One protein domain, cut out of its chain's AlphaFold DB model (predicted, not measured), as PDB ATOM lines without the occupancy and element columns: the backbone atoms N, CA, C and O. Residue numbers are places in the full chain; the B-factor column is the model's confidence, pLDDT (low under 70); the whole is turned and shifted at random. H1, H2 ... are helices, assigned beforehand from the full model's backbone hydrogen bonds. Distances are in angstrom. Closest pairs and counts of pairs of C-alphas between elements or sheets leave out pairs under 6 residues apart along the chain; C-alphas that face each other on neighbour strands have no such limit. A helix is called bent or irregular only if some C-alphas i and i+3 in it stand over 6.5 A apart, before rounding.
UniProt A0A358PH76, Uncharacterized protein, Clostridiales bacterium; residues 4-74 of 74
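Overview. This is residues 4 to 74 of the 74 residues of an uncharacterized protein of Clostridiales bacterium (UniProt A0A358PH76). Look first for one long helix, H4, with the short helix H3 packed steeply across it; H1 sits far off at one end of a loose, stretched-out shape, with H2 along the way. Residues 11 to 16 of H1 stick out at that end, and residues 48 to 53 at the other. The printed part has 71 residues with four named helices, H1 to H4 in order, and no named strand: all helix, loose, radius of gyration of the C-alphas 14.7 A, spans 46 by 23 by 19 A.

Along the chain. Find C-alpha 56 at (191.771, 201.850, 139.174); from there H4, residues 56 to 73, runs 26.3 A to C-alpha 73 at (165.568, 203.093, 138.167). H3 is residues 38 to 45, 10.2 A, and H2 residues 28 to 33, 8.7 A. H1, residues 10 to 23, 15.5 A, is irregular: C-alphas 12 and 15 are 9.3 A apart.

Arrangement. H3 touches residues 60 to 67 of H4 at a steep tilt of 60 degrees, the same way; the closest C-alphas, Leu 41 and Leu 63, are 5.8 A apart. H2 only just touches H4, with 3 pairs of C-alphas within 8 A, closest Ala 29 and Leu 68. H1 is apart from H2, H3 and H4. Each O i to N i+4 pair is within hydrogen-bond range in H2, H3 and H4, and 7 of 10 in H1.

Size, cuts and confidence. The C-alphas farthest apart, Glu 16 and Ala 49, are 46.0 A apart. The printed part has no cut, no link is long, and no printed residue is under 70 in pLDDT.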
ATOM      1  N   GLU A   4     170.917 209.963 141.063       93.69
ATOM      2  CA  GLU A   4     171.386 209.118 142.163       93.69
ATOM      3  C   GLU A   4     172.386 209.816 143.107       93.69
ATOM      4  O   GLU A   4     172.449 209.498 144.296       93.69
ATOM      5  N   TRP A   5     173.125 210.807 142.599       93.31
ATOM      6  CA  TRP A   5     174.126 211.579 143.343       93.31
ATOM      7  C   TRP A   5     173.569 212.882 143.924       93.31
ATOM      8  O   TRP A   5     174.302 213.673 144.521       93.31
ATOM      9  N   ARG A   6     172.271 213.161 143.745       93.69
ATOM     10  CA  ARG A   6     171.662 214.368 144.306       93.69
ATOM     11  C   ARG A   6     171.609 214.265 145.825       93.69
ATOM     12  O   ARG A   6     170.974 213.376 146.380       93.69
ATOM     13  N   ILE A   7     172.206 215.249 146.488       94.56
ATOM     14  CA  ILE A   7     172.117 215.402 147.945       94.56
ATOM     15  C   ILE A   7     170.707 215.872 148.342       94.56
ATOM     16  O   ILE A   7     170.142 215.417 149.333       94.56
ATOM     17  N   GLY A   8     170.112 216.767 147.549       92.56
ATOM     18  CA  GLY A   8     168.778 217.327 147.773       92.56
ATOM     19  C   GLY A   8     168.554 218.599 146.959       92.56
ATOM     20  O   GLY A   8     169.262 218.860 145.982       92.56
ATOM     21  N   ASN A   9     167.575 219.404 147.362       93.94
ATOM     22  CA  ASN A   9     167.226 220.675 146.743       93.94
ATOM     23  C   ASN A   9     167.221 221.802 147.782       93.94
ATOM     24  O   ASN A   9     166.323 221.883 148.610       93.94
ATOM     25  N   LEU A  10     168.164 222.744 147.669       94.25
ATOM     26  CA  LEU A  10     168.301 223.875 148.600       94.25
ATOM     27  C   LEU A  10     167.028 224.719 148.781       94.25
ATOM     28  O   LEU A  10     166.829 225.276 149.855       94.25
ATOM     29  N   LYS A  11     166.174 224.837 147.755       93.88
ATOM     30  CA  LYS A  11     164.933 225.628 147.833       93.88
ATOM     31  C   LYS A  11     163.810 224.907 148.579       93.88
ATOM     32  O   LYS A  11     162.893 225.571 149.044       93.88
ATOM     33  N   ILE A  12     163.855 223.575 148.618       95.94
ATOM     34  CA  ILE A  12     162.807 222.726 149.200       95.94
ATOM     35  C   ILE A  12     163.245 222.226 150.579       95.94
ATOM     36  O   ILE A  12     162.502 222.376 151.540       95.94
ATOM     37  N   ASP A  13     164.453 221.667 150.669       94.88
ATOM     38  CA  ASP A  13     165.003 221.032 151.870       94.88
ATOM     39  C   ASP A  13     165.652 222.048 152.836       94.88
ATOM     40  O   ASP A  13     165.742 221.798 154.034       94.88
ATOM     41  N   GLY A  14     166.099 223.207 152.336       96.44
ATOM     42  CA  GLY A  14     166.851 224.193 153.121       96.44
ATOM     43  C   GLY A  14     168.326 223.817 153.335       96.44
ATOM     44  O   GLY A  14     168.752 222.688 153.104       96.44
ATOM     45  N   ILE A  15     169.149 224.790 153.744       97.06
ATOM     46  CA  ILE A  15     170.607 224.597 153.858       97.06
ATOM     47  C   ILE A  15     170.999 223.636 154.987       97.06
ATOM     48  O   ILE A  15     171.937 222.862 154.824       97.06
ATOM     49  N   GLU A  16     170.273 223.655 156.104       97.25
ATOM     50  CA  GLU A  16     170.568 222.828 157.282       97.25
ATOM     51  C   GLU A  16     170.425 221.335 156.971       97.25
ATOM     52  O   GLU A  16     171.320 220.553 157.288       97.25
ATOM     53  N   GLU A  17     169.364 220.942 156.264       96.88
ATOM     54  CA  GLU A  17     169.147 219.550 155.860       96.88
ATOM     55  C   GLU A  17     170.172 219.087 154.818       96.88
ATOM     56  O   GLU A  17     170.678 217.967 154.893       96.88
ATOM     57  N   ILE A  18     170.546 219.956 153.870       96.69
ATOM     58  CA  ILE A  18     171.619 219.648 152.915       96.69
ATOM     59  C   ILE A  18     172.946 219.419 153.650       96.69
ATOM     60  O   ILE A  18     173.644 218.449 153.357       96.69
ATOM     61  N   MET A  19     173.275 220.266 154.629       96.69
ATOM     62  CA  MET A  19     174.482 220.107 155.445       96.69
ATOM     63  C   MET A  19     174.444 218.826 156.283       96.69
ATOM     64  O   MET A  19     175.453 218.127 156.351       96.69
ATOM     65  N   ARG A  20     173.290 218.473 156.871       97.44
ATOM     66  CA  ARG A  20     173.115 217.205 157.595       97.44
ATOM     67  C   ARG A  20     173.415 216.010 156.692       97.44
ATOM     68  O   ARG A  20     174.245 215.184 157.055       97.44
ATOM     69  N   ARG A  21     172.812 215.946 155.495       96.75
ATOM     70  CA  ARG A  21     173.036 214.836 154.549       96.75
ATOM     71  C   ARG A  21     174.491 214.719 154.108       96.75
ATOM     72  O   ARG A  21     174.973 213.605 153.949       96.75
ATOM     73  N   ILE A  22     175.196 215.837 153.933       93.38
ATOM     74  CA  ILE A  22     176.634 215.825 153.625       93.38
ATOM     75  C   ILE A  22     177.427 215.235 154.797       93.38
ATOM     76  O   ILE A  22     178.220 214.323 154.589       93.38
ATOM     77  N   ASN A  23     177.196 215.736 156.013       95.75
ATOM     78  CA  ASN A  23     177.956 215.337 157.199       95.75
ATOM     79  C   ASN A  23     177.699 213.884 157.616       95.75
ATOM     80  O   ASN A  23     178.613 213.199 158.061       95.75
ATOM     81  N   GLU A  24     176.460 213.419 157.488       95.50
ATOM     82  CA  GLU A  24     176.057 212.054 157.851       95.50
ATOM     83  C   GLU A  24     176.232 211.061 156.689       95.50
ATOM     84  O   GLU A  24     176.005 209.856 156.850       95.50
ATOM     85  N   GLU A  25     176.649 211.567 155.523       92.38
ATOM     86  CA  GLU A  25     176.699 210.841 154.255       92.38
ATOM     87  C   GLU A  25     175.358 210.144 153.947       92.38
ATOM     88  O   GLU A  25     175.283 208.979 153.546       92.38
ATOM     89  N   ASP A  26     174.264 210.862 154.194       94.19
ATOM     90  CA  ASP A  26     172.891 210.377 154.086       94.19
ATOM     91  C   ASP A  26     172.286 210.736 152.723       94.19
ATOM     92  O   ASP A  26     171.279 211.437 152.595       94.19
ATOM     93  N   THR A  27     172.934 210.254 151.665       94.38
ATOM     94  CA  THR A  27     172.439 210.361 150.286       94.38
ATOM     95  C   THR A  27     172.160 208.986 149.702       94.38
ATOM     96  O   THR A  27     172.625 207.971 150.220       94.38
ATOM     97  N   PHE A  28     171.385 208.929 148.616       94.94
ATOM     98  CA  PHE A  28     171.092 207.658 147.950       94.94
ATOM     99  C   PHE A  28     172.382 206.918 147.568       94.94
ATOM    100  O   PHE A  28     172.587 205.794 148.023       94.94
ATOM    101  N   ALA A  29     173.284 207.581 146.836       94.88
ATOM    102  CA  ALA A  29     174.566 207.007 146.444       94.88
ATOM    103  C   ALA A  29     175.387 206.509 147.645       94.88
ATOM    104  O   ALA A  29     175.839 205.370 147.652       94.88
ATOM    105  N   GLN A  30     175.535 207.312 148.701       94.69
ATOM    106  CA  GLN A  30     176.328 206.914 149.872       94.69
ATOM    107  C   GLN A  30     175.701 205.745 150.646       94.69
ATOM    108  O   GLN A  30     176.415 204.860 151.121       94.69
ATOM    109  N   ARG A  31     174.366 205.681 150.732       94.69
ATOM    110  CA  ARG A  31     173.672 204.540 151.344       94.69
ATOM    111  C   ARG A  31     173.858 203.255 150.545       94.69
ATOM    112  O   ARG A  31     174.013 202.208 151.164       94.69
ATOM    113  N   GLU A  32     173.858 203.317 149.216       95.50
ATOM    114  CA  GLU A  32     174.133 202.141 148.381       95.50
ATOM    115  C   GLU A  32     175.609 201.729 148.436       95.50
ATOM    116  O   GLU A  32     175.897 200.536 148.502       95.50
ATOM    117  N   ALA A  33     176.547 202.680 148.531       93.62
ATOM    118  CA  ALA A  33     177.980 202.387 148.666       93.62
ATOM    119  C   ALA A  33     178.281 201.499 149.885       93.62
ATOM    120  O   ALA A  33     179.128 200.614 149.827       93.62
ATOM    121  N   ARG A  34     177.548 201.692 150.988       94.31
ATOM    122  CA  ARG A  34     177.699 200.903 152.223       94.31
ATOM    123  C   ARG A  34     177.157 199.471 152.116       94.31
ATOM    124  O   ARG A  34     177.383 198.680 153.028       94.31
ATOM    125  N   LYS A  35     176.415 199.144 151.055       95.75
ATOM    126  CA  LYS A  35     175.718 197.856 150.891       95.75
ATOM    127  C   LYS A  35     176.396 196.904 149.913       95.75
ATOM    128  O   LYS A  35     175.954 195.763 149.818       95.75
ATOM    129  N   ILE A  36     177.405 197.354 149.169       96.56
ATOM    130  CA  ILE A  36     178.005 196.573 148.088       96.56
ATOM    131  C   ILE A  36     179.528 196.666 148.114       96.56
ATOM    132  O   ILE A  36     180.100 197.714 148.405       96.56
ATOM    133  N   THR A  37     180.194 195.559 147.808       97.25
ATOM    134  CA  THR A  37     181.657 195.500 147.716       97.25
ATOM    135  C   THR A  37     182.152 195.709 146.285       97.25
ATOM    136  O   THR A  37     181.438 195.450 145.315       97.25
ATOM    137  N   PHE A  38     183.421 196.103 146.120       95.44
ATOM    138  CA  PHE A  38     184.030 196.197 144.786       95.44
ATOM    139  C   PHE A  38     184.086 194.855 144.049       95.44
ATOM    140  O   PHE A  38     183.964 194.832 142.826       95.44
ATOM    141  N   ALA A  39     184.217 193.739 144.772       97.12
ATOM    142  CA  ALA A  39     184.175 192.407 144.175       97.12
ATOM    143  C   ALA A  39     182.807 192.128 143.529       97.12
ATOM    144  O   ALA A  39     182.751 191.731 142.368       97.12
ATOM    145  N   GLU A  40     181.711 192.420 144.235       98.00
ATOM    146  CA  GLU A  40     180.354 192.274 143.688       98.00
ATOM    147  C   GLU A  40     180.090 193.234 142.521       98.00
ATOM    148  O   GLU A  40     179.423 192.868 141.555       98.00
ATOM    149  N   LEU A  41     180.617 194.460 142.583       97.69
ATOM    150  CA  LEU A  41     180.519 195.417 141.479       97.69
ATOM    151  C   LEU A  41     181.232 194.905 140.219       97.69
ATOM    152  O   LEU A  41     180.679 194.993 139.123       97.69
ATOM    153  N   ALA A  42     182.435 194.349 140.370       96.31
ATOM    154  CA  ALA A  42     183.194 193.784 139.260       96.31
ATOM    155  C   ALA A  42     182.518 192.533 138.684       96.31
ATOM    156  O   ALA A  42     182.456 192.392 137.466       96.31
ATOM    157  N   GLU A  43     181.964 191.665 139.535       97.44
ATOM    158  CA  GLU A  43     181.218 190.478 139.105       97.44
ATOM    159  C   GLU A  43     179.967 190.848 138.294       97.44
ATOM    160  O   GLU A  43     179.681 190.228 137.273       97.44
ATOM    161  N   ARG A  44     179.226 191.876 138.725       96.69
ATOM    162  CA  ARG A  44     177.958 192.265 138.086       96.69
ATOM    163  C   ARG A  44     178.133 193.132 136.844       96.69
ATOM    164  O   ARG A  44     177.345 193.011 135.910       96.69
ATOM    165  N   TYR A  45     179.099 194.049 136.857       96.25
ATOM    166  CA  TYR A  45     179.188 195.127 135.863       96.25
ATOM    167  C   TYR A  45     180.514 195.172 135.098       96.25
ATOM    168  O   TYR A  45     180.641 195.980 134.167       96.25
ATOM    169  N   GLY A  46     181.488 194.351 135.498       95.12
ATOM    170  CA  GLY A  46     182.785 194.248 134.847       95.12
ATOM    171  C   GLY A  46     182.690 193.616 133.464       95.12
ATOM    172  O   GLY A  46     181.818 192.797 133.186       95.12
ATOM    173  N   ASP A  47     183.606 194.015 132.586       95.19
ATOM    174  CA  ASP A  47     183.690 193.507 131.220       95.19
ATOM    175  C   ASP A  47     185.160 193.353 130.820       95.19
ATOM    176  O   ASP A  47     185.863 194.336 130.579       95.19
ATOM    177  N   ALA A  48     185.626 192.103 130.761       91.00
ATOM    178  CA  ALA A  48     187.006 191.771 130.405       91.00
ATOM    179  C   ALA A  48     187.321 192.000 128.917       91.00
ATOM    180  O   ALA A  48     188.493 192.062 128.553       91.00
ATOM    181  N   ALA A  49     186.300 192.121 128.064       94.81
ATOM    182  CA  ALA A  49     186.461 192.465 126.655       94.81
ATOM    183  C   ALA A  49     186.445 193.985 126.421       94.81
ATOM    184  O   ALA A  49     186.573 194.433 125.283       94.81
ATOM    185  N   SER A  50     186.282 194.789 127.477       92.12
ATOM    186  CA  SER A  50     186.238 196.240 127.350       92.12
ATOM    187  C   SER A  50     187.586 196.800 126.901       92.12
ATOM    188  O   SER A  50     188.610 196.597 127.545       92.12
ATOM    189  N   GLU A  51     187.572 197.598 125.835       94.56
ATOM    190  CA  GLU A  51     188.749 198.338 125.356       94.56
ATOM    191  C   GLU A  51     188.929 199.693 126.068       94.56
ATOM    192  O   GLU A  51     189.790 200.498 125.710       94.56
ATOM    193  N   ARG A  52     188.092 199.988 127.073       93.06
ATOM    194  CA  ARG A  52     188.181 201.236 127.832       93.06
ATOM    195  C   ARG A  52     189.397 201.198 128.749       93.06
ATOM    196  O   ARG A  52     189.487 200.364 129.646       93.06
ATOM    197  N   ALA A  53     190.301 202.151 128.564       92.44
ATOM    198  CA  ALA A  53     191.398 202.374 129.490       92.44
ATOM    199  C   ALA A  53     190.887 203.128 130.725       92.44
ATOM    200  O   ALA A  53     190.381 204.244 130.611       92.44
ATOM    201  N   PHE A  54     191.045 202.523 131.899       93.06
ATOM    202  CA  PHE A  54     190.706 203.130 133.180       93.06
ATOM    203  C   PHE A  54     191.937 203.189 134.084       93.06
ATOM    204  O   PHE A  54     192.766 202.276 134.079       93.06
ATOM    205  N   SER A  55     192.026 204.230 134.915       96.19
ATOM    206  CA  SER A  55     192.739 204.085 136.184       96.19
ATOM    207  C   SER A  55     191.901 203.230 137.145       96.19
ATOM    208  O   SER A  55     190.694 203.080 136.952       96.19
ATOM    209  N   ILE A  56     192.508 202.675 138.197       93.06
ATOM    210  CA  ILE A  56     191.771 201.850 139.174       93.06
ATOM    211  C   ILE A  56     190.584 202.628 139.768       93.06
ATOM    212  O   ILE A  56     189.467 202.122 139.759       93.06
ATOM    213  N   GLY A  57     190.796 203.881 140.183       95.00
ATOM    214  CA  GLY A  57     189.732 204.707 140.767       95.00
ATOM    215  C   GLY A  57     188.618 205.069 139.775       95.00
ATOM    216  O   GLY A  57     187.443 205.110 140.151       95.00
ATOM    217  N   ASP A  58     188.954 205.275 138.496       95.69
ATOM    218  CA  ASP A  58     187.943 205.519 137.456       95.69
ATOM    219  C   ASP A  58     187.105 204.266 137.194       95.69
ATOM    220  O   ASP A  58     185.897 204.364 136.978       95.69
ATOM    221  N   TYR A  59     187.730 203.086 137.236       96.19
ATOM    222  CA  TYR A  59     187.034 201.816 137.059       96.19
ATOM    223  C   TYR A  59     186.085 201.526 138.226       96.19
ATOM    224  O   TYR A  59     184.921 201.198 138.004       96.19
ATOM    225  N   GLU A  60     186.545 201.722 139.462       95.75
ATOM    226  CA  GLU A  60     185.720 201.614 140.672       95.75
ATOM    227  C   GLU A  60     184.498 202.541 140.598       95.75
ATOM    228  O   GLU A  60     183.360 202.100 140.780       95.75
ATOM    229  N   SER A  61     184.725 203.806 140.235       95.44
ATOM    230  CA  SER A  61     183.666 204.804 140.053       95.44
ATOM    231  C   SER A  61     182.701 204.418 138.930       95.44
ATOM    232  O   SER A  61     181.489 204.566 139.068       95.44
ATOM    233  N   TYR A  62     183.216 203.896 137.815       96.12
ATOM    234  CA  TYR A  62     182.411 203.451 136.680       96.12
ATOM    235  C   TYR A  62     181.473 202.295 137.044       96.12
ATOM    236  O   TYR A  62     180.280 202.355 136.735       96.12
ATOM    237  N   LEU A  63     181.987 201.259 137.714       97.00
ATOM    238  CA  LEU A  63     181.169 200.124 138.141       97.00
ATOM    239  C   LEU A  63     180.118 200.554 139.165       97.00
ATOM    240  O   LEU A  63     178.962 200.137 139.081       97.00
ATOM    241  N   PHE A  64     180.503 201.418 140.106       97.31
ATOM    242  CA  PHE A  64     179.578 201.911 141.111       97.31
ATOM    243  C   PHE A  64     178.468 202.778 140.501       97.31
ATOM    244  O   PHE A  64     177.301 202.597 140.837       97.31
ATOM    245  N   ASN A  65     178.781 203.640 139.532       96.12
ATOM    246  CA  ASN A  65     177.764 204.429 138.834       96.12
ATOM    247  C   ASN A  65     176.758 203.548 138.081       96.12
ATOM    248  O   ASN A  65     175.560 203.779 138.198       96.12
ATOM    249  N   LYS A  66     177.205 202.478 137.405       95.62
ATOM    250  CA  LYS A  66     176.283 201.500 136.797       95.62
ATOM    251  C   LYS A  66     175.336 200.874 137.820       95.62
ATOM    252  O   LYS A  66     174.155 200.678 137.535       95.62
ATOM    253  N   HIS A  67     175.856 200.550 139.002       96.81
ATOM    254  CA  HIS A  67     175.046 200.009 140.085       96.81
ATOM    255  C   HIS A  67     173.969 200.995 140.539       96.81
ATOM    256  O   HIS A  67     172.803 200.618 140.663       96.81
ATOM    257  N   LEU A  68     174.349 202.257 140.745       96.50
ATOM    258  CA  LEU A  68     173.423 203.302 141.158       96.50
ATOM    259  C   LEU A  68     172.359 203.597 140.097       96.50
ATOM    260  O   LEU A  68     171.192 203.717 140.449       96.50
ATOM    261  N   GLU A  69     172.737 203.675 138.819       95.06
ATOM    262  CA  GLU A  69     171.810 203.906 137.701       95.06
ATOM    263  C   GLU A  69     170.721 202.828 137.643       95.06
ATOM    264  O   GLU A  69     169.536 203.145 137.508       95.06
ATOM    265  N   GLN A  70     171.113 201.560 137.800       94.19
ATOM    266  CA  GLN A  70     170.175 200.443 137.853       94.19
ATOM    267  C   GLN A  70     169.269 200.543 139.088       94.19
ATOM    268  O   GLN A  70     168.053 200.541 138.953       94.19
ATOM    269  N   LYS A  71     169.852 200.711 140.282       93.50
ATOM    270  CA  LYS A  71     169.113 200.752 141.555       93.50
ATOM    271  C   LYS A  71     168.182 201.943 141.714       93.50
ATOM    272  O   LYS A  71     167.199 201.842 142.433       93.50
ATOM    273  N   TYR A  72     168.520 203.082 141.121       90.94
ATOM    274  CA  TYR A  72     167.685 204.278 141.162       90.94
ATOM    275  C   TYR A  72     166.494 204.175 140.195       90.94
ATOM    276  O   TYR A  72     165.508 204.889 140.355       90.94
ATOM    277  N   SER A  73     166.608 203.318 139.176       85.31
ATOM    278  CA  SER A  73     165.568 203.093 138.167       85.31
ATOM    279  C   SER A  73     164.595 201.962 138.531       85.31
ATOM    280  O   SER A  73     163.557 201.854 137.877       85.31
ATOM    281  N   ASP A  74     164.934 201.146 139.535       77.88
ATOM    282  CA  ASP A  74     164.095 200.091 140.130       77.88
ATOM    283  C   ASP A  74     163.074 200.669 141.134       77.88
ATOM    284  O   ASP A  74     161.918 200.181 141.147       77.88
TER     285      ASP A  74